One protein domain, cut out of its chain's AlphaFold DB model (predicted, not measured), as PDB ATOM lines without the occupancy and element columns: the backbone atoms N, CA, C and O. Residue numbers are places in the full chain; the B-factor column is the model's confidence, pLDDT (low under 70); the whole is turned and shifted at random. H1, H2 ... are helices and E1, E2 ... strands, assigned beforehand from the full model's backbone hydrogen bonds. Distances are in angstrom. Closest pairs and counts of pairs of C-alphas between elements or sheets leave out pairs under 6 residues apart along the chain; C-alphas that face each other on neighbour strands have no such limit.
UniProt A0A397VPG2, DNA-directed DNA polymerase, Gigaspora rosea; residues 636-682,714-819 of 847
ATOM      1  N   SER A 636     -68.660  38.510 -49.261       75.81
ATOM      2  CA  SER A 636     -67.748  39.575 -48.805       75.81
ATOM      3  C   SER A 636     -68.422  40.708 -48.023       75.81
ATOM      4  O   SER A 636     -67.735  41.438 -47.318       75.81
ATOM      5  N   ASP A 637     -69.735  40.869 -48.161       75.94
ATOM      6  CA  ASP A 637     -70.570  41.793 -47.387       75.94
ATOM      7  C   ASP A 637     -71.149  41.141 -46.115       75.94
ATOM      8  O   ASP A 637     -72.047  41.702 -45.494       75.94
ATOM      9  N   GLN A 638     -70.630  39.965 -45.732       80.00
ATOM     10  CA  GLN A 638     -71.039  39.171 -44.566       80.00
ATOM     11  C   GLN A 638     -72.487  38.674 -44.615       80.00
ATOM     12  O   GLN A 638     -73.027  38.209 -43.613       80.00
ATOM     13  N   GLN A 639     -73.111  38.693 -45.791       80.19
ATOM     14  CA  GLN A 639     -74.389  38.036 -45.987       80.19
ATOM     15  C   GLN A 639     -74.221  36.528 -46.224       80.19
ATOM     16  O   GLN A 639     -73.214  36.073 -46.764       80.19
ATOM     17  N   ILE A 640     -75.226  35.730 -45.853       81.31
ATOM     18  CA  ILE A 640     -75.195  34.272 -46.059       81.31
ATOM     19  C   ILE A 640     -75.163  33.963 -47.563       81.31
ATOM     20  O   ILE A 640     -76.037  34.405 -48.314       81.31
ATOM     21  N   SER A 641     -74.181  33.174 -47.997       79.00
ATOM     22  CA  SER A 641     -74.036  32.770 -49.393       79.00
ATOM     23  C   SER A 641     -75.130  31.784 -49.805       79.00
ATOM     24  O   SER A 641     -75.618  30.969 -49.018       79.00
ATOM     25  N   VAL A 642     -75.517  31.841 -51.077       68.62
ATOM     26  CA  VAL A 642     -76.547  30.972 -51.673       68.62
ATOM     27  C   VAL A 642     -75.919  29.855 -52.515       68.62
ATOM     28  O   VAL A 642     -76.591  28.880 -52.844       68.62
ATOM     29  N   CYS A 643     -74.632  29.976 -52.846       65.62
ATOM     30  CA  CYS A 643     -73.904  29.010 -53.658       65.62
ATOM     31  C   CYS A 643     -73.127  28.045 -52.758       65.62
ATOM     32  O   CYS A 643     -72.335  28.466 -51.917       65.62
ATOM     33  N   GLU A 644     -73.316  26.743 -52.955       64.00
ATOM     34  CA  GLU A 644     -72.423  25.733 -52.387       64.00
ATOM     35  C   GLU A 644     -71.177  25.648 -53.269       64.00
ATOM     36  O   GLU A 644     -71.157  24.968 -54.293       64.00
ATOM     37  N   MET A 645     -70.154  26.422 -52.908       68.50
ATOM     38  CA  MET A 645     -68.834  26.327 -53.522       68.50
ATOM     39  C   MET A 645     -67.976  25.341 -52.736       68.50
ATOM     40  O   MET A 645     -67.942  25.378 -51.505       68.50
ATOM     41  N   ASP A 646     -67.239  24.492 -53.446       79.12
ATOM     42  CA  ASP A 646     -66.218  23.655 -52.819       79.12
ATOM     43  C   ASP A 646     -65.057  24.521 -52.280       79.12
ATOM     44  O   ASP A 646     -64.747  25.594 -52.809       79.12
ATOM     45  N   GLN A 647     -64.358  24.033 -51.254       80.38
ATOM     46  CA  GLN A 647     -63.223  24.695 -50.602       80.38
ATOM     47  C   GLN A 647     -62.127  25.092 -51.605       80.38
ATOM     48  O   GLN A 647     -61.495  26.149 -51.466       80.38
ATOM     49  N   LYS A 648     -61.923  24.286 -52.658       80.50
ATOM     50  CA  LYS A 648     -60.980  24.598 -53.742       80.50
ATOM     51  C   LYS A 648     -61.433  25.799 -54.574       80.50
ATOM     52  O   LYS A 648     -60.614  26.670 -54.867       80.50
ATOM     53  N   GLN A 649     -62.720  25.878 -54.906       82.50
ATOM     54  CA  GLN A 649     -63.294  26.993 -55.666       82.50
ATOM     55  C   GLN A 649     -63.275  28.290 -54.849       82.50
ATOM     56  O   GLN A 649     -62.921  29.344 -55.378       82.50
ATOM     57  N   ILE A 650     -63.572  28.210 -53.547       83.75
ATOM     58  CA  ILE A 650     -63.464  29.342 -52.616       83.75
ATOM     59  C   ILE A 650     -62.030  29.877 -52.619       83.75
ATOM     60  O   ILE A 650     -61.807  31.056 -52.892       83.75
ATOM     61  N   THR A 651     -61.050  28.994 -52.409       83.88
ATOM     62  CA  THR A 651     -59.630  29.370 -52.377       83.88
ATOM     63  C   THR A 651     -59.188  30.025 -53.686       83.88
ATOM     64  O   THR A 651     -58.525  31.061 -53.663       83.88
ATOM     65  N   GLN A 652     -59.600  29.472 -54.831       84.75
ATOM     66  CA  GLN A 652     -59.320  30.042 -56.150       84.75
ATOM     67  C   GLN A 652     -59.946  31.427 -56.331       84.75
ATOM     68  O   GLN A 652     -59.249  32.350 -56.749       84.75
ATOM     69  N   SER A 653     -61.227  31.595 -55.998       84.06
ATOM     70  CA  SER A 653     -61.948  32.861 -56.184       84.06
ATOM     71  C   SER A 653     -61.350  34.007 -55.361       84.06
ATOM     72  O   SER A 653     -61.121  35.094 -55.890       84.06
ATOM     73  N   VAL A 654     -61.016  33.750 -54.092       85.19
ATOM     74  CA  VAL A 654     -60.448  34.763 -53.196       85.19
ATOM     75  C   VAL A 654     -59.030  35.125 -53.627       85.19
ATOM     76  O   VAL A 654     -58.726  36.306 -53.764       85.19
ATOM     77  N   ILE A 655     -58.170  34.136 -53.904       85.06
ATOM     78  CA  ILE A 655     -56.796  34.398 -54.363       85.06
ATOM     79  C   ILE A 655     -56.805  35.191 -55.676       85.06
ATOM     80  O   ILE A 655     -56.069  36.169 -55.788       85.06
ATOM     81  N   SER A 656     -57.660  34.816 -56.634       83.69
ATOM     82  CA  SER A 656     -57.763  35.511 -57.926       83.69
ATOM     83  C   SER A 656     -58.174  36.970 -57.755       83.69
ATOM     84  O   SER A 656     -57.549  37.848 -58.340       83.69
ATOM     85  N   LYS A 657     -59.144  37.248 -56.871       84.06
ATOM     86  CA  LYS A 657     -59.589  38.616 -56.568       84.06
ATOM     87  C   LYS A 657     -58.430  39.509 -56.123       84.06
ATOM     88  O   LYS A 657     -58.308  40.617 -56.623       84.06
ATOM     89  N   TYR A 658     -57.569  39.037 -55.219       83.75
ATOM     90  CA  TYR A 658     -56.416  39.822 -54.753       83.75
ATOM     91  C   TYR A 658     -55.277  39.906 -55.773       83.75
ATOM     92  O   TYR A 658     -54.461  40.819 -55.678       83.75
ATOM     93  N   LEU A 659     -55.198  38.978 -56.729       79.69
ATOM     94  CA  LEU A 659     -54.237  39.067 -57.829       79.69
ATOM     95  C   LEU A 659     -54.684  40.055 -58.902       79.69
ATOM     96  O   LEU A 659     -53.830  40.696 -59.503       79.69
ATOM     97  N   ASP A 660     -55.985  40.195 -59.146       70.56
ATOM     98  CA  ASP A 660     -56.534  41.062 -60.196       70.56
ATOM     99  C   ASP A 660     -56.595  42.549 -59.811       70.56
ATOM    100  O   ASP A 660     -56.661  43.393 -60.701       70.56
ATOM    101  N   VAL A 661     -56.507  42.896 -58.522       73.75
ATOM    102  CA  VAL A 661     -56.409  44.297 -58.075       73.75
ATOM    103  C   VAL A 661     -55.090  44.900 -58.565       73.75
ATOM    104  O   VAL A 661     -54.018  44.494 -58.119       73.75
ATOM    105  N   GLU A 662     -55.172  45.876 -59.475       57.88
ATOM    106  CA  GLU A 662     -53.996  46.455 -60.143       57.88
ATOM    107  C   GLU A 662     -53.047  47.178 -59.180       57.88
ATOM    108  O   GLU A 662     -51.846  47.132 -59.409       57.88
ATOM    109  N   ASN A 663     -53.546  47.738 -58.069       64.88
ATOM    110  CA  ASN A 663     -52.733  48.419 -57.055       64.88
ATOM    111  C   ASN A 663     -53.251  48.149 -55.638       64.88
ATOM    112  O   ASN A 663     -54.139  48.831 -55.124       64.88
ATOM    113  N   LEU A 664     -52.688  47.135 -54.986       77.12
ATOM    114  CA  LEU A 664     -52.934  46.886 -53.569       77.12
ATOM    115  C   LEU A 664     -52.193  47.933 -52.709       77.12
ATOM    116  O   LEU A 664     -51.006  48.157 -52.946       77.12
ATOM    117  N   PRO A 665     -52.828  48.540 -51.684       80.88
ATOM    118  CA  PRO A 665     -52.183  49.578 -50.881       80.88
ATOM    119  C   PRO A 665     -50.886  49.093 -50.221       80.88
ATOM    120  O   PRO A 665     -50.890  48.069 -49.542       80.88
ATOM    121  N   LEU A 666     -49.792  49.854 -50.333       81.00
ATOM    122  CA  LEU A 666     -48.461  49.476 -49.821       81.00
ATOM    123  C   LEU A 666     -48.474  48.965 -48.370       81.00
ATOM    124  O   LEU A 666     -47.791  47.994 -48.027       81.00
ATOM    125  N   TYR A 667     -49.275  49.600 -47.509       80.81
ATOM    126  CA  TYR A 667     -49.343  49.269 -46.088       80.81
ATOM    127  C   TYR A 667     -49.786  47.824 -45.818       80.81
ATOM    128  O   TYR A 667     -49.430  47.283 -44.770       80.81
ATOM    129  N   ILE A 668     -50.507  47.162 -46.734       84.69
ATOM    130  CA  ILE A 668     -50.953  45.781 -46.499       84.69
ATOM    131  C   ILE A 668     -49.768  44.803 -46.486       84.69
ATOM    132  O   ILE A 668     -49.794  43.771 -45.815       84.69
ATOM    133  N   PHE A 669     -48.687  45.128 -47.193       86.69
ATOM    134  CA  PHE A 669     -47.486  44.295 -47.274       86.69
ATOM    135  C   PHE A 669     -46.546  44.483 -46.076       86.69
ATOM    136  O   PHE A 669     -45.551  43.772 -45.943       86.69
ATOM    137  N   LYS A 670     -46.872  45.406 -45.169       83.88
ATOM    138  CA  LYS A 670     -46.069  45.747 -43.998       83.88
ATOM    139  C   LYS A 670     -45.876  44.547 -43.067       83.88
ATOM    140  O   LYS A 670     -46.835  43.939 -42.587       83.88
ATOM    141  N   LEU A 671     -44.619  44.232 -42.764       82.75
ATOM    142  CA  LEU A 671     -44.210  43.246 -41.762       82.75
ATOM    143  C   LEU A 671     -43.539  43.939 -40.576       82.75
ATOM    144  O   LEU A 671     -43.026  45.047 -40.695       82.75
ATOM    145  N   THR A 672     -43.547  43.277 -39.417       77.75
ATOM    146  CA  THR A 672     -42.955  43.805 -38.177       77.75
ATOM    147  C   THR A 672     -41.932  42.827 -37.618       77.75
ATOM    148  O   THR A 672     -42.196  41.626 -37.525       77.75
ATOM    149  N   ALA A 673     -40.785  43.344 -37.190       73.19
ATOM    150  CA  ALA A 673     -39.776  42.598 -36.446       73.19
ATOM    151  C   ALA A 673     -39.319  43.385 -35.210       73.19
ATOM    152  O   ALA A 673     -39.593  44.577 -35.086       73.19
ATOM    153  N   LYS A 674     -38.657  42.701 -34.269       68.88
ATOM    154  CA  LYS A 674     -38.063  43.315 -33.075       68.88
ATOM    155  C   LYS A 674     -36.548  43.174 -33.147       68.88
ATOM    156  O   LYS A 674     -36.039  42.059 -33.211       68.88
ATOM    157  N   TYR A 675     -35.856  44.299 -33.104       65.56
ATOM    158  CA  TYR A 675     -34.427  44.380 -32.881       65.56
ATOM    159  C   TYR A 675     -34.170  44.689 -31.404       65.56
ATOM    160  O   TYR A 675     -34.764  45.595 -30.829       65.56
ATOM    161  N   ASP A 676     -33.320  43.893 -30.767       59.81
ATOM    162  CA  ASP A 676     -32.852  44.132 -29.406       59.81
ATOM    163  C   ASP A 676     -31.334  43.907 -29.410       59.81
ATOM    164  O   ASP A 676     -30.899  42.759 -29.565       59.81
ATOM    165  N   PRO A 677     -30.523  44.976 -29.302       50.94
ATOM    166  CA  PRO A 677     -29.067  44.885 -29.360       50.94
ATOM    167  C   PRO A 677     -28.477  44.141 -28.153       50.94
ATOM    168  O   PRO A 677     -27.348  43.665 -28.227       50.94
ATOM    169  N   LEU A 678     -29.234  44.004 -27.056       47.81
ATOM    170  CA  LEU A 678     -28.819  43.315 -25.832       47.81
ATOM    171  C   LEU A 678     -29.253  41.842 -25.806       47.81
ATOM    172  O   LEU A 678     -28.973  41.130 -24.837       47.81
ATOM    173  N   PHE A 679     -29.931  41.356 -26.851       47.31
ATOM    174  CA  PHE A 679     -30.395  39.976 -26.903       47.31
ATOM    175  C   PHE A 679     -29.224  38.991 -27.015       47.31
ATOM    176  O   PHE A 679     -28.730  38.690 -28.102       47.31
ATOM    177  N   ALA A 680     -28.826  38.417 -25.882       41.97
ATOM    178  CA  ALA A 680     -28.008  37.213 -25.851       41.97
ATOM    179  C   ALA A 680     -28.905  35.975 -26.077       41.97
ATOM    180  O   ALA A 680     -29.968  35.866 -25.453       41.97
ATOM    181  N   PRO A 681     -28.524  35.012 -26.944       37.59
ATOM    182  CA  PRO A 681     -29.222  33.730 -27.014       37.59
ATOM    183  C   PRO A 681     -29.239  33.094 -25.618       37.59
ATOM    184  O   PRO A 681     -28.275  33.228 -24.873       37.59
ATOM    185  N   LYS A 682     -30.341  32.432 -25.242       34.97
ATOM    186  CA  LYS A 682     -30.503  31.839 -23.903       34.97
ATOM    187  C   LYS A 682     -29.363  30.854 -23.612       34.97
ATOM    188  O   LYS A 682     -29.422  29.712 -24.057       34.97
ATOM    189  N   LYS A 714     -33.550  29.578 -36.805       39.84
ATOM    190  CA  LYS A 714     -32.961  30.750 -36.133       39.84
ATOM    191  C   LYS A 714     -34.055  31.470 -35.330       39.84
ATOM    192  O   LYS A 714     -35.157  31.666 -35.838       39.84
ATOM    193  N   SER A 715     -33.772  31.849 -34.082       49.81
ATOM    194  CA  SER A 715     -34.694  32.660 -33.273       49.81
ATOM    195  C   SER A 715     -34.886  34.046 -33.897       49.81
ATOM    196  O   SER A 715     -33.928  34.601 -34.433       49.81
ATOM    197  N   GLY A 716     -36.087  34.622 -33.778       50.38
ATOM    198  CA  GLY A 716     -36.466  35.890 -34.426       50.38
ATOM    199  C   GLY A 716     -35.466  37.039 -34.241       50.38
ATOM    200  O   GLY A 716     -35.092  37.660 -35.228       50.38
ATOM    201  N   ASN A 717     -34.934  37.251 -33.031       59.50
ATOM    202  CA  ASN A 717     -33.964  38.331 -32.788       59.50
ATOM    203  C   ASN A 717     -32.629  38.146 -33.526       59.50
ATOM    204  O   ASN A 717     -32.035  39.132 -33.934       59.50
ATOM    205  N   VAL A 718     -32.182  36.908 -33.781       58.72
ATOM    206  CA  VAL A 718     -30.932  36.654 -34.529       58.72
ATOM    207  C   VAL A 718     -31.077  37.095 -35.987       58.72
ATOM    208  O   VAL A 718     -30.118  37.569 -36.582       58.72
ATOM    209  N   MET A 719     -32.273  36.967 -36.568       62.44
ATOM    210  CA  MET A 719     -32.548  37.489 -37.910       62.44
ATOM    211  C   MET A 719     -32.518  39.019 -37.929       62.44
ATOM    212  O   MET A 719     -31.932  39.595 -38.840       62.44
ATOM    213  N   SER A 720     -33.092  39.668 -36.913       68.00
ATOM    214  CA  SER A 720     -33.110  41.130 -36.807       68.00
ATOM    215  C   SER A 720     -31.733  41.741 -36.555       68.00
ATOM    216  O   SER A 720     -31.438  42.781 -37.131       68.00
ATOM    217  N   THR A 721     -30.860  41.088 -35.780       65.56
ATOM    218  CA  THR A 721     -29.470  41.541 -35.600       65.56
ATOM    219  C   THR A 721     -28.687  41.491 -36.910       65.56
ATOM    220  O   THR A 721     -28.070  42.479 -37.288       65.56
ATOM    221  N   VAL A 722     -28.771  40.375 -37.645       66.06
ATOM    222  CA  VAL A 722     -28.081  40.243 -38.941       66.06
ATOM    223  C   VAL A 722     -28.660  41.217 -39.972       66.06
ATOM    224  O   VAL A 722     -27.918  41.778 -40.770       66.06
ATOM    225  N   TYR A 723     -29.972  41.456 -39.947       72.06
ATOM    226  CA  TYR A 723     -30.598  42.474 -40.787       72.06
ATOM    227  C   TYR A 723     -30.057  43.878 -40.481       72.06
ATOM    228  O   TYR A 723     -29.621  44.561 -41.399       72.06
ATOM    229  N   ALA A 724     -30.022  44.287 -39.208       66.06
ATOM    230  CA  ALA A 724     -29.496  45.592 -38.804       66.06
ATOM    231  C   ALA A 724     -28.029  45.788 -39.240       66.06
ATOM    232  O   ALA A 724     -27.672  46.848 -39.752       66.06
ATOM    233  N   GLU A 725     -27.194  44.752 -39.116       65.75
ATOM    234  CA  GLU A 725     -25.807  44.768 -39.602       65.75
ATOM    235  C   GLU A 725     -25.716  44.897 -41.131       65.75
ATOM    236  O   GLU A 725     -24.910  45.680 -41.636       65.75
ATOM    237  N   LEU A 726     -26.550  44.163 -41.878       66.56
ATOM    238  CA  LEU A 726     -26.601  44.243 -43.341       66.56
ATOM    239  C   LEU A 726     -27.055  45.623 -43.826       66.56
ATOM    240  O   LEU A 726     -26.474  46.142 -44.774       66.56
ATOM    241  N   MET A 727     -28.047  46.232 -43.172       67.44
ATOM    242  CA  MET A 727     -28.529  47.569 -43.534       67.44
ATOM    243  C   MET A 727     -27.487  48.644 -43.250       67.44
ATOM    244  O   MET A 727     -27.253  49.506 -44.098       67.44
ATOM    245  N   LYS A 728     -26.774  48.526 -42.127       65.69
ATOM    246  CA  LYS A 728     -25.652  49.409 -41.812       65.69
ATOM    247  C   LYS A 728     -24.520  49.267 -42.830       65.69
ATOM    248  O   LYS A 728     -23.957  50.269 -43.251       65.69
ATOM    249  N   LYS A 729     -24.191  48.037 -43.237       64.44
ATOM    250  CA  LYS A 729     -23.075  47.757 -44.154       64.44
ATOM    251  C   LYS A 729     -23.373  48.127 -45.608       64.44
ATOM    252  O   LYS A 729     -22.506  48.681 -46.273       64.44
ATOM    253  N   ASN A 730     -24.554  47.777 -46.111       63.69
ATOM    254  CA  ASN A 730     -24.870  47.874 -47.538       63.69
ATOM    255  C   ASN A 730     -25.596  49.171 -47.910       63.69
ATOM    256  O   ASN A 730     -25.581  49.550 -49.077       63.69
ATOM    257  N   HIS A 731     -26.256  49.818 -46.947       62.06
ATOM    258  CA  HIS A 731     -27.122  50.969 -47.204       62.06
ATOM    259  C   HIS A 731     -26.864  52.148 -46.256       62.06
ATOM    260  O   HIS A 731     -27.555  53.154 -46.357       62.06
ATOM    261  N   SER A 732     -25.901  52.040 -45.330       67.62
ATOM    262  CA  SER A 732     -25.634  53.052 -44.294       67.62
ATOM    263  C   SER A 732     -26.856  53.401 -43.426       67.62
ATOM    264  O   SER A 732     -26.908  54.472 -42.828       67.62
ATOM    265  N   ILE A 733     -27.832  52.491 -43.321       66.31
ATOM    266  CA  ILE A 733     -29.059  52.675 -42.531       66.31
ATOM    267  C   ILE A 733     -28.869  52.043 -41.151       66.31
ATOM    268  O   ILE A 733     -28.540  50.859 -41.041       66.31
ATOM    269  N   VAL A 734     -29.121  52.812 -40.091       66.88
ATOM    270  CA  VAL A 734     -29.104  52.323 -38.707       66.88
ATOM    271  C   VAL A 734     -30.528  51.960 -38.287       66.88
ATOM    272  O   VAL A 734     -31.419  52.798 -38.316       66.88
ATOM    273  N   ILE A 735     -30.743  50.701 -37.897       60.41
ATOM    274  CA  ILE A 735     -32.018  50.253 -37.322       60.41
ATOM    275  C   ILE A 735     -31.966  50.459 -35.808       60.41
ATOM    276  O   ILE A 735     -31.102  49.891 -35.137       60.41
ATOM    277  N   GLU A 736     -32.896  51.244 -35.271       57.22
ATOM    278  CA  GLU A 736     -32.952  51.514 -33.836       57.22
ATOM    279  C   GLU A 736     -33.413  50.295 -33.014       57.22
ATOM    280  O   GLU A 736     -34.228  49.485 -33.480       57.22
ATOM    281  N   PRO A 737     -32.910  50.136 -31.771       50.16
ATOM    282  CA  PRO A 737     -33.414  49.154 -30.815       50.16
ATOM    283  C   PRO A 737     -34.920  49.308 -30.597       50.16
ATOM    284  O   PRO A 737     -35.400  50.358 -30.190       50.16
ATOM    285  N   GLY A 738     -35.685  48.244 -30.816       53.53
ATOM    286  CA  GLY A 738     -37.138  48.297 -30.739       53.53
ATOM    287  C   GLY A 738     -37.808  47.525 -31.864       53.53
ATOM    288  O   GLY A 738     -37.248  46.588 -32.435       53.53
ATOM    289  N   ARG A 739     -39.065  47.856 -32.151       64.00
ATOM    290  CA  ARG A 739     -39.777  47.264 -33.286       64.00
ATOM    291  C   ARG A 739     -39.589  48.135 -34.514       64.00
ATOM    292  O   ARG A 739     -39.752  49.342 -34.424       64.00
ATOM    293  N   TYR A 740     -39.330  47.498 -35.645       68.81
ATOM    294  CA  TYR A 740     -39.211  48.164 -36.934       68.81
ATOM    295  C   TYR A 740     -40.093  47.471 -37.970       68.81
ATOM    296  O   TYR A 740     -40.452  46.290 -37.832       68.81
ATOM    297  N   TYR A 741     -40.446  48.225 -39.006       79.44
ATOM    298  CA  TYR A 741     -41.283  47.761 -40.100       79.44
ATOM    299  C   TYR A 741     -40.458  47.516 -41.355       79.44
ATOM    300  O   TYR A 741     -39.521  48.251 -41.659       79.44
ATOM    301  N   TYR A 742     -40.805  46.466 -42.091       83.19
ATOM    302  CA  TYR A 742     -40.095  46.099 -43.310       83.19
ATOM    303  C   TYR A 742     -41.033  45.480 -44.352       83.19
ATOM    304  O   TYR A 742     -42.146  45.053 -44.042       83.19
ATOM    305  N   LEU A 743     -40.547  45.425 -45.588       87.12
ATOM    306  CA  LEU A 743     -41.166  44.835 -46.768       87.12
ATOM    307  C   LEU A 743     -40.246  43.757 -47.349       87.12
ATOM    308  O   LEU A 743     -39.037  43.767 -47.120       87.12
ATOM    309  N   ILE A 744     -40.820  42.835 -48.120       87.31
ATOM    310  CA  ILE A 744     -40.081  41.886 -48.960       87.31
ATOM    311  C   ILE A 744     -40.162  42.335 -50.420       87.31
ATOM    312  O   ILE A 744     -41.246  42.378 -51.006       87.31
ATOM    313  N   LEU A 745     -39.004  42.643 -51.000       87.81
ATOM    314  CA  LEU A 745     -38.855  43.124 -52.373       87.81
ATOM    315  C   LEU A 745     -38.329  42.038 -53.314       87.81
ATOM    316  O   LEU A 745     -37.698  41.064 -52.899       87.81
ATOM    317  N   THR A 746     -38.578  42.214 -54.607       84.62
ATOM    318  CA  THR A 746     -38.020  41.370 -55.664       84.62
ATOM    319  C   THR A 746     -36.605  41.848 -55.979       84.62
ATOM    320  O   THR A 746     -36.417  42.996 -56.368       84.62
ATOM    321  N   LYS A 747     -35.599  40.982 -55.813       81.00
ATOM    322  CA  LYS A 747     -34.192  41.280 -56.138       81.00
ATOM    323  C   LYS A 747     -33.600  40.154 -56.981       81.00
ATOM    324  O   LYS A 747     -33.639  39.003 -56.557       81.00
ATOM    325  N   ALA A 748     -33.008  40.493 -58.129       67.75
ATOM    326  CA  ALA A 748     -32.506  39.524 -59.114       67.75
ATOM    327  C   ALA A 748     -31.454  38.540 -58.557       67.75
ATOM    328  O   ALA A 748     -31.407  37.391 -58.982       67.75
ATOM    329  N   ASN A 749     -30.659  38.964 -57.564       68.62
ATOM    330  CA  ASN A 749     -29.548  38.178 -57.005       68.62
ATOM    331  C   ASN A 749     -29.771  37.693 -55.559       68.62
ATOM    332  O   ASN A 749     -28.837  37.185 -54.936       68.62
ATOM    333  N   ALA A 750     -30.974  37.852 -54.998       69.19
ATOM    334  CA  ALA A 750     -31.241  37.434 -53.622       69.19
ATOM    335  C   ALA A 750     -31.454  35.913 -53.527       69.19
ATOM    336  O   ALA A 750     -32.339  35.346 -54.167       69.19
ATOM    337  N   LYS A 751     -30.663  35.247 -52.682       69.25
ATOM    338  CA  LYS A 751     -30.759  33.811 -52.375       69.25
ATOM    339  C   LYS A 751     -31.570  33.541 -51.112       69.25
ATOM    340  O   LYS A 751     -32.015  32.414 -50.892       69.25
ATOM    341  N   THR A 752     -31.751  34.547 -50.255       75.00
ATOM    342  CA  THR A 752     -32.480  34.409 -48.989       75.00
ATOM    343  C   THR A 752     -33.525  35.504 -48.793       75.00
ATOM    344  O   THR A 752     -33.388  36.618 -49.288       75.00
ATOM    345  N   VAL A 753     -34.567  35.208 -48.003       74.88
ATOM    346  CA  VAL A 753     -35.595  36.199 -47.624       74.88
ATOM    347  C   VAL A 753     -34.983  37.405 -46.909       74.88
ATOM    348  O   VAL A 753     -35.464  38.516 -47.081       74.88
ATOM    349  N   LEU A 754     -33.893  37.202 -46.164       75.06
ATOM    350  CA  LEU A 754     -33.187  38.266 -45.449       75.06
ATOM    351  C   LEU A 754     -32.615  39.329 -46.400       75.06
ATOM    352  O   LEU A 754     -32.696  40.513 -46.106       75.06
ATOM    353  N   GLU A 755     -32.084  38.917 -47.551       73.56
ATOM    354  CA  GLU A 755     -31.544  39.833 -48.569       73.56
ATOM    355  C   GLU A 755     -32.651  40.610 -49.295       73.56
ATOM    356  O   GLU A 755     -32.415  41.704 -49.814       73.56
ATOM    357  N   MET A 756     -33.866  40.054 -49.311       80.50
ATOM    358  CA  MET A 756     -35.064  40.677 -49.873       80.50
ATOM    359  C   MET A 756     -35.758  41.642 -48.902       80.50
ATOM    360  O   MET A 756     -36.634  42.387 -49.335       80.50
ATOM    361  N   MET A 757     -35.389  41.651 -47.614       83.12
ATOM    362  CA  MET A 757     -35.960  42.573 -46.629       83.12
ATOM    363  C   MET A 757     -35.512  44.013 -46.898       83.12
ATOM    364  O   MET A 757     -34.337  44.272 -47.162       83.12
ATOM    365  N   TYR A 758     -36.437  44.958 -46.770       82.06
ATOM    366  CA  TYR A 758     -36.189  46.385 -46.970       82.06
ATOM    367  C   TYR A 758     -37.032  47.229 -45.998       82.06
ATOM    368  O   TYR A 758     -38.147  46.804 -45.699       82.06
ATOM    369  N   PRO A 759     -36.543  48.356 -45.451       78.19
ATOM    370  CA  PRO A 759     -37.259  49.109 -44.427       78.19
ATOM    371  C   PRO A 759     -38.509  49.731 -45.040       78.19
ATOM    372  O   PRO A 759     -38.472  50.213 -46.170       78.19
ATOM    373  N   PHE A 760     -39.622  49.687 -44.310       79.88
ATOM    374  CA  PHE A 760     -40.903  50.177 -44.824       79.88
ATOM    375  C   PHE A 760     -40.859  51.685 -45.109       79.88
ATOM    376  O   PHE A 760     -41.359  52.120 -46.138       79.88
ATOM    377  N   ASP A 761     -40.212  52.450 -44.229       72.12
ATOM    378  CA  ASP A 761     -40.202  53.918 -44.266       72.12
ATOM    379  C   ASP A 761     -39.320  54.497 -45.388       72.12
ATOM    380  O   ASP A 761     -39.362  55.690 -45.657       72.12
ATOM    381  N   LEU A 762     -38.526  53.653 -46.055       73.81
ATOM    382  CA  LEU A 762     -37.622  54.044 -47.144       73.81
ATOM    383  C   LEU A 762     -38.065  53.493 -48.503       73.81
ATOM    384  O   LEU A 762     -37.309  53.535 -49.471       73.81
ATOM    385  N   TYR A 763     -39.257  52.900 -48.568       80.62
ATOM    386  CA  TYR A 763     -39.782  52.342 -49.802       80.62
ATOM    387  C   TYR A 763     -40.077  53.444 -50.827       80.62
ATOM    388  O   TYR A 763     -40.734  54.431 -50.514       80.62
ATOM    389  N   ASP A 764     -39.646  53.209 -52.064       77.12
ATOM    390  CA  ASP A 764     -39.930  54.057 -53.226       77.12
ATOM    391  C   ASP A 764     -40.480  53.172 -54.345       77.12
ATOM    392  O   ASP A 764     -39.817  52.221 -54.759       77.12
ATOM    393  N   GLU A 765     -41.689  53.472 -54.816       78.56
ATOM    394  CA  GLU A 765     -42.390  52.711 -55.852       78.56
ATOM    395  C   GLU A 765     -41.662  52.724 -57.207       78.56
ATOM    396  O   GLU A 765     -41.766  51.757 -57.963       78.56
ATOM    397  N   LYS A 766     -40.871  53.766 -57.500       78.69
ATOM    398  CA  LYS A 766     -40.095  53.871 -58.748       78.69
ATOM    399  C   LYS A 766     -38.886  52.938 -58.759       78.69
ATOM    400  O   LYS A 766     -38.562  52.358 -59.792       78.69
ATOM    401  N   GLU A 767     -38.256  52.763 -57.602       79.06
ATOM    402  CA  GLU A 767     -37.011  51.999 -57.447       79.06
ATOM    403  C   GLU A 767     -37.251  50.556 -56.972       79.06
ATOM    404  O   GLU A 767     -36.429  49.660 -57.186       79.06
ATOM    405  N   HIS A 768     -38.382  50.295 -56.309       84.62
ATOM    406  CA  HIS A 768     -38.605  49.058 -55.571       84.62
ATOM    407  C   HIS A 768     -39.882  48.326 -55.986       84.62
ATOM    408  O   HIS A 768     -41.005  48.789 -55.788       84.62
ATOM    409  N   LYS A 769     -39.719  47.071 -56.421       86.56
ATOM    410  CA  LYS A 769     -40.837  46.170 -56.734       86.56
ATOM    411  C   LYS A 769     -41.109  45.180 -55.601       86.56
ATOM    412  O   LYS A 769     -40.233  44.397 -55.227       86.56
ATOM    413  N   ILE A 770     -42.338  45.156 -55.090       86.94
ATOM    414  CA  ILE A 770     -42.772  44.222 -54.037       86.94
ATOM    415  C   ILE A 770     -42.751  42.775 -54.554       86.94
ATOM    416  O   ILE A 770     -43.151  42.489 -55.682       86.94
ATOM    417  N   ASN A 771     -42.298  41.833 -53.723       87.44
ATOM    418  CA  ASN A 771     -42.342  40.404 -54.035       87.44
ATOM    419  C   ASN A 771     -43.718  39.818 -53.678       87.44
ATOM    420  O   ASN A 771     -43.896  39.211 -52.624       87.44
ATOM    421  N   VAL A 772     -44.708  40.019 -54.549       85.94
ATOM    422  CA  VAL A 772     -46.109  39.625 -54.306       85.94
ATOM    423  C   VAL A 772     -46.249  38.115 -54.054       85.94
ATOM    424  O   VAL A 772     -46.923  37.701 -53.107       85.94
ATOM    425  N   ILE A 773     -45.533  37.282 -54.817       86.31
ATOM    426  CA  ILE A 773     -45.561  35.817 -54.677       86.31
ATOM    427  C   ILE A 773     -45.099  35.341 -53.288       86.31
ATOM    428  O   ILE A 773     -45.599  34.332 -52.785       86.31
ATOM    429  N   HIS A 774     -44.200  36.069 -52.613       87.94
ATOM    430  CA  HIS A 774     -43.812  35.768 -51.231       87.94
ATOM    431  C   HIS A 774     -45.008  35.845 -50.269       87.94
ATOM    432  O   HIS A 774     -45.188  34.963 -49.424       87.94
ATOM    433  N   TYR A 775     -45.843  36.877 -50.406       88.44
ATOM    434  CA  TYR A 775     -47.000  37.084 -49.538       88.44
ATOM    435  C   TYR A 775     -48.105  36.063 -49.813       88.44
ATOM    436  O   TYR A 775     -48.649  35.509 -48.856       88.44
ATOM    437  N   PHE A 776     -48.365  35.707 -51.073       87.62
ATOM    438  CA  PHE A 776     -49.287  34.611 -51.399       87.62
ATOM    439  C   PHE A 776     -48.787  33.268 -50.865       87.62
ATOM    440  O   PHE A 776     -49.527  32.557 -50.191       87.62
ATOM    441  N   ASN A 777     -47.501  32.955 -51.039       86.56
ATOM    442  CA  ASN A 777     -46.918  31.741 -50.469       86.56
ATOM    443  C   ASN A 777     -46.980  31.712 -48.938       86.56
ATOM    444  O   ASN A 777     -46.979  30.635 -48.344       86.56
ATOM    445  N   SER A 778     -47.088  32.857 -48.261       87.31
ATOM    446  CA  SER A 778     -47.274  32.895 -46.808       87.31
ATOM    447  C   SER A 778     -48.629  32.319 -46.343       87.31
ATOM    448  O   SER A 778     -48.725  31.886 -45.185       87.31
ATOM    449  N   LEU A 779     -49.627  32.244 -47.243       88.56
ATOM    450  CA  LEU A 779     -50.994  31.747 -47.012       88.56
ATOM    451  C   LEU A 779     -51.098  30.218 -46.908       88.56
ATOM    452  O   LEU A 779     -52.134  29.721 -46.477       88.56
ATOM    453  N   HIS A 780     -50.032  29.459 -47.194       87.19
ATOM    454  CA  HIS A 780     -50.050  27.986 -47.161       87.19
ATOM    455  C   HIS A 780     -50.671  27.389 -45.889       87.19
ATOM    456  O   HIS A 780     -51.326  26.359 -45.961       87.19
ATOM    457  N   ASN A 781     -50.502  28.034 -44.725       86.00
ATOM    458  CA  ASN A 781     -51.091  27.560 -43.467       86.00
ATOM    459  C   ASN A 781     -52.621  27.648 -43.466       86.00
ATOM    460  O   ASN A 781     -53.276  26.702 -43.042       86.00
ATOM    461  N   ILE A 782     -53.186  28.783 -43.901       85.94
ATOM    462  CA  ILE A 782     -54.643  28.961 -43.884       85.94
ATOM    463  C   ILE A 782     -55.284  28.168 -45.019       85.94
ATOM    464  O   ILE A 782     -56.283  27.499 -44.792       85.94
ATOM    465  N   CYS A 783     -54.661  28.137 -46.200       86.81
ATOM    466  CA  CYS A 783     -55.163  27.344 -47.317       86.81
ATOM    467  C   CYS A 783     -55.112  25.845 -47.009       86.81
ATOM    468  O   CYS A 783     -56.061  25.146 -47.323       86.81
ATOM    469  N   ALA A 784     -54.068  25.344 -46.337       85.31
ATOM    470  CA  ALA A 784     -54.025  23.950 -45.883       85.31
ATOM    471  C   ALA A 784     -55.180  23.619 -44.927       85.31
ATOM    472  O   ALA A 784     -55.808  22.570 -45.052       85.31
ATOM    473  N   ASN A 785     -55.483  24.538 -44.006       84.88
ATOM    474  CA  ASN A 785     -56.597  24.406 -43.075       84.88
ATOM    475  C   ASN A 785     -57.952  24.402 -43.799       84.88
ATOM    476  O   ASN A 785     -58.761  23.512 -43.552       84.88
ATOM    477  N   VAL A 786     -58.180  25.356 -44.708       84.12
ATOM    478  CA  VAL A 786     -59.434  25.487 -45.467       84.12
ATOM    479  C   VAL A 786     -59.628  24.339 -46.454       84.12
ATOM    480  O   VAL A 786     -60.745  23.879 -46.585       84.12
ATOM    481  N   LEU A 787     -58.572  23.862 -47.120       83.75
ATOM    482  CA  LEU A 787     -58.628  22.778 -48.115       83.75
ATOM    483  C   LEU A 787     -58.560  21.370 -47.499       83.75
ATOM    484  O   LEU A 787     -58.581  20.382 -48.232       83.75
ATOM    485  N   GLY A 788     -58.350  21.257 -46.184       79.88
ATOM    486  CA  GLY A 788     -58.154  19.970 -45.514       79.88
ATOM    487  C   GLY A 788     -56.917  19.188 -45.988       79.88
ATOM    488  O   GLY A 788     -56.914  17.959 -45.930       79.88
ATOM    489  N   CYS A 789     -55.867  19.865 -46.466       83.31
ATOM    490  CA  CYS A 789     -54.673  19.240 -47.045       83.31
ATOM    491  C   CYS A 789     -53.382  19.595 -46.286       83.31
ATOM    492  O   CYS A 789     -53.388  20.358 -45.321       83.31
ATOM    493  N   ASP A 790     -52.248  19.010 -46.684       84.88
ATOM    494  CA  ASP A 790     -50.952  19.375 -46.108       84.88
ATOM    495  C   ASP A 790     -50.445  20.735 -46.639       84.88
ATOM    496  O   ASP A 790     -50.836  21.216 -47.705       84.88
ATOM    497  N   GLN A 791     -49.535  21.371 -45.893       85.44
ATOM    498  CA  GLN A 791     -49.003  22.698 -46.240       85.44
ATOM    499  C   GLN A 791     -48.258  22.730 -47.580       85.44
ATOM    500  O   GLN A 791     -48.172  23.787 -48.212       85.44
ATOM    501  N   LYS A 792     -47.707  21.594 -48.020       86.25
ATOM    502  CA  LYS A 792     -46.950  21.503 -49.267       86.25
ATOM    503  C   LYS A 792     -47.901  21.513 -50.462       86.25
ATOM    504  O   LYS A 792     -47.731  22.350 -51.341       86.25
ATOM    505  N   LYS A 793     -48.951  20.691 -50.431       85.62
ATOM    506  CA  LYS A 793     -50.030  20.675 -51.430       85.62
ATOM    507  C   LYS A 793     -50.744  22.020 -51.513       85.62
ATOM    508  O   LYS A 793     -50.974  22.519 -52.609       85.62
ATOM    509  N   ALA A 794     -51.031  22.654 -50.375       86.50
ATOM    510  CA  ALA A 794     -51.602  24.001 -50.363       86.50
ATOM    511  C   ALA A 794     -50.686  25.017 -51.068       86.50
ATOM    512  O   ALA A 794     -51.165  25.850 -51.830       86.50
ATOM    513  N   SER A 795     -49.368  24.926 -50.852       87.88
ATOM    514  CA  SER A 795     -48.391  25.789 -51.533       87.88
ATOM    515  C   SER A 795     -48.344  25.531 -53.042       87.88
ATOM    516  O   SER A 795     -48.236  26.476 -53.816       87.88
ATOM    517  N   GLU A 796     -48.436  24.272 -53.476       87.44
ATOM    518  CA  GLU A 796     -48.496  23.903 -54.898       87.44
ATOM    519  C   GLU A 796     -49.734  24.514 -55.574       87.44
ATOM    520  O   GLU A 796     -49.592  25.187 -56.591       87.44
ATOM    521  N   ILE A 797     -50.911  24.400 -54.945       84.81
ATOM    522  CA  ILE A 797     -52.169  24.990 -55.437       84.81
ATOM    523  C   ILE A 797     -52.076  26.520 -55.523       84.81
ATOM    524  O   ILE A 797     -52.486  27.105 -56.523       84.81
ATOM    525  N   ILE A 798     -51.522  27.185 -54.501       86.75
ATOM    526  CA  ILE A 798     -51.350  28.648 -54.505       86.75
ATOM    527  C   ILE A 798     -50.464  29.087 -55.676       86.75
ATOM    528  O   ILE A 798     -50.813  30.032 -56.381       86.75
ATOM    529  N   ASN A 799     -49.332  28.411 -55.893       86.00
ATOM    530  CA  ASN A 799     -48.420  28.755 -56.983       86.00
ATOM    531  C   ASN A 799     -49.046  28.472 -58.355       86.00
ATOM    532  O   ASN A 799     -48.888  29.283 -59.262       86.00
ATOM    533  N   GLU A 800     -49.786  27.373 -58.510       85.81
ATOM    534  CA  GLU A 800     -50.515  27.069 -59.747       85.81
ATOM    535  C   GLU A 800     -51.503  28.190 -60.102       85.81
ATOM    536  O   GLU A 800     -51.471  28.705 -61.219       85.81
ATOM    537  N   ILE A 801     -52.320  28.629 -59.137       82.94
ATOM    538  CA  ILE A 801     -53.276  29.734 -59.318       82.94
ATOM    539  C   ILE A 801     -52.542  31.032 -59.674       82.94
ATOM    540  O   ILE A 801     -52.930  31.724 -60.615       82.94
ATOM    541  N   PHE A 802     -51.460  31.340 -58.952       84.31
ATOM    542  CA  PHE A 802     -50.652  32.537 -59.174       84.31
ATOM    543  C   PHE A 802     -50.108  32.597 -60.609       84.31
ATOM    544  O   PHE A 802     -50.336  33.575 -61.320       84.31
ATOM    545  N   TYR A 803     -49.438  31.533 -61.064       83.62
ATOM    546  CA  TYR A 803     -48.827  31.498 -62.393       83.62
ATOM    547  C   TYR A 803     -49.857  31.439 -63.525       83.62
ATOM    548  O   TYR A 803     -49.632  32.043 -64.572       83.62
ATOM    549  N   GLN A 804     -51.000  30.771 -63.332       81.75
ATOM    550  CA  GLN A 804     -52.077  30.763 -64.329       81.75
ATOM    551  C   GLN A 804     -52.644  32.166 -64.588       81.75
ATOM    552  O   GLN A 804     -52.968  32.498 -65.729       81.75
ATOM    553  N   ILE A 805     -52.770  32.993 -63.549       76.44
ATOM    554  CA  ILE A 805     -53.317  34.352 -63.659       76.44
ATOM    555  C   ILE A 805     -52.273  35.322 -64.213       76.44
ATOM    556  O   ILE A 805     -52.584  36.078 -65.132       76.44
ATOM    557  N   GLU A 806     -51.026  35.249 -63.743       75.06
ATOM    558  CA  GLU A 806     -49.907  36.017 -64.309       75.06
ATOM    559  C   GLU A 806     -49.738  35.753 -65.813       75.06
ATOM    560  O   GLU A 806     -49.640  36.689 -66.605       75.06
ATOM    561  N   PHE A 807     -49.816  34.487 -66.239       75.25
ATOM    562  CA  PHE A 807     -49.754  34.128 -67.658       75.25
ATOM    563  C   PHE A 807     -50.914  34.732 -68.473       75.25
ATOM    564  O   PHE A 807     -50.716  35.211 -69.591       75.25
ATOM    565  N   LYS A 808     -52.132  34.771 -67.910       73.12
ATOM    566  CA  LYS A 808     -53.289  35.430 -68.545       73.12
ATOM    567  C   LYS A 808     -53.110  36.947 -68.654       73.12
ATOM    568  O   LYS A 808     -53.496  37.515 -69.676       73.12
ATOM    569  N   LYS A 809     -52.524  37.603 -67.646       69.56
ATOM    570  CA  LYS A 809     -52.217  39.043 -67.687       69.56
ATOM    571  C   LYS A 809     -51.174  39.368 -68.755       69.56
ATOM    572  O   LYS A 809     -51.381  40.297 -69.529       69.56
ATOM    573  N   GLN A 810     -50.116  38.564 -68.862       64.62
ATOM    574  CA  GLN A 810     -49.088  38.727 -69.897       64.62
ATOM    575  C   GLN A 810     -49.666  38.598 -71.314       64.62
ATOM    576  O   GLN A 810     -49.385  39.448 -72.154       64.62
ATOM    577  N   ARG A 811     -50.546  37.615 -71.568       63.66
ATOM    578  CA  ARG A 811     -51.250  37.498 -72.861       63.66
ATOM    579  C   ARG A 811     -52.129  38.707 -73.186       63.66
ATOM    580  O   ARG A 811     -52.054  39.206 -74.298       63.66
ATOM    581  N   ARG A 812     -52.905  39.226 -72.225       59.59
ATOM    582  CA  ARG A 812     -53.749  40.420 -72.445       59.59
ATOM    583  C   ARG A 812     -52.940  41.664 -72.828       59.59
ATOM    584  O   ARG A 812     -53.406  42.449 -73.645       59.59
ATOM    585  N   ILE A 813     -51.741  41.828 -72.261       57.84
ATOM    586  CA  ILE A 813     -50.816  42.918 -72.612       57.84
ATOM    587  C   ILE A 813     -50.258  42.719 -74.030       57.84
ATOM    588  O   ILE A 813     -50.191  43.677 -74.795       57.84
ATOM    589  N   MET A 814     -49.912  41.480 -74.400       51.09
ATOM    590  CA  MET A 814     -49.459  41.138 -75.757       51.09
ATOM    591  C   MET A 814     -50.551  41.347 -76.817       51.09
ATOM    592  O   MET A 814     -50.248  41.800 -77.915       51.09
ATOM    593  N   ASP A 815     -51.820  41.105 -76.476       50.06
ATOM    594  CA  ASP A 815     -52.960  41.336 -77.373       50.06
ATOM    595  C   ASP A 815     -53.288  42.837 -77.561       50.06
ATOM    596  O   ASP A 815     -53.985  43.198 -78.507       50.06
ATOM    597  N   HIS A 816     -52.796  43.730 -76.685       49.66
ATOM    598  CA  HIS A 816     -53.025  45.187 -76.755       49.66
ATOM    599  C   HIS A 816     -51.912  45.978 -77.471       49.66
ATOM    600  O   HIS A 816     -52.115  47.150 -77.784       49.66
ATOM    601  N   PHE A 817     -50.764  45.364 -77.781       46.72
ATOM    602  CA  PHE A 817     -49.678  45.987 -78.552       46.72
ATOM    603  C   PHE A 817     -49.132  45.015 -79.617       46.72
ATOM    604  O   PHE A 817     -48.200  44.262 -79.336       46.72
ATOM    605  N   PRO A 818     -49.648  45.045 -80.865       43.00
ATOM    606  CA  PRO A 818     -49.237  44.111 -81.924       43.00
ATOM    607  C   PRO A 818     -47.831  44.369 -82.490       43.00
ATOM    608  O   PRO A 818     -47.316  43.571 -83.268       43.00
ATOM    609  N   ILE A 819     -47.200  45.496 -82.149       46.03
ATOM    610  CA  ILE A 819     -45.968  45.967 -82.788       46.03
ATOM    611  C   ILE A 819     -44.808  45.777 -81.817       46.03
ATOM    612  O   ILE A 819     -44.401  46.725 -81.166       46.03
TER     613      ILE A 819
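AT A GLANCE: This is residues 636 to 682 and 714 to 819 of the 847 residues of the protein "DNA-directed DNA polymerase" of Gigaspora rosea (UniProt A0A397VPG2). Two lobes stand side by side: one of helices, where H1, H5 and H6 pack on the first part of the long helix H7, and a smaller one, where helix H3 packs on a three-stranded sheet. The short H2 and H5 lie between them, and two ends stick out, residues 637 to 644 and residues 810 to 819, of which 810 to 816 belong to H7. The printed part has 153 residues, with seven named helices and three named strands in the order H1 H2 E1 H3 E2 H4 E3 H5 H6 H7. The sheet runs E1 E2 E3, antiparallel, and the class is mostly helix. The whole is loose, with a radius of gyration of the C-alphas of 19.1 A and spans of 55 by 48 by 30 A.

IN THESE COORDINATES: H1, residues 647 to 660, begins at C-alpha 647 (-63.223, 24.695, -50.602) and is 20.1 A long. H2 is residues 666 to 669, and E1 residues 671 to 675, 13.3 A. H3, residues 716 to 731, is 21.9 A long, and E2, residues 738 to 744, 19.5 A. H4 is residues 753 to 756, E3 757 to 759, H5 772 to 777 and H6 780 to 786. H7, residues 791 to 816, is 38.1 A long and ends at C-alpha 816 (-53.025, 45.187, -76.755).

HOW THE PARTS SIT: H7 is the hub. With residues 798 to 805 alone it touches H1, closest C-alphas Gln 652 and Ile 801 at 6.8 A, at a steep tilt of 42 degrees, the same way. It touches H5 with residues 795 to 802 alone, closest C-alphas Asn 777 and Ser 795 at 6.2 A, at a shallow tilt of 28 degrees, opposite ways. It touches H6 with residues 791 to 798 alone, closest C-alphas Ala 784 and Ala 794 at 5.1 A, about perpendicular at 77 degrees. H2 and H5 are close but not clearly touching, the C-alphas of Phe 669 and Tyr 775 being 7.6 A apart. E1 and E2 pair through N 673 and O 740, 3.0 A; E2 and E3 through N 743 and O 758, 2.8 A. H3 is on the sheet at a height of 7.1 A; its closest C-alpha to E1 is Ser 720, 5.3 A from that of Tyr 675. H2 and H4 only graze the sheet. H1, H3, H5, H6 and H7 have every O i to N i+4 pair within hydrogen-bond range; H2 and H4 are too short for one.

THE WHOLE: The C-alphas farthest apart, Lys 682 and Ile 819, are 62.5 A apart. Residues 683 to 713 are not printed, and C-alphas 682 and 714 are 12.5 A apart across this cut. The link from E3 to H5 is long. The mean pLDDT of the printed part is 73.7, and 56 residues are under 70, among them 724 to 740 and 809 to 819.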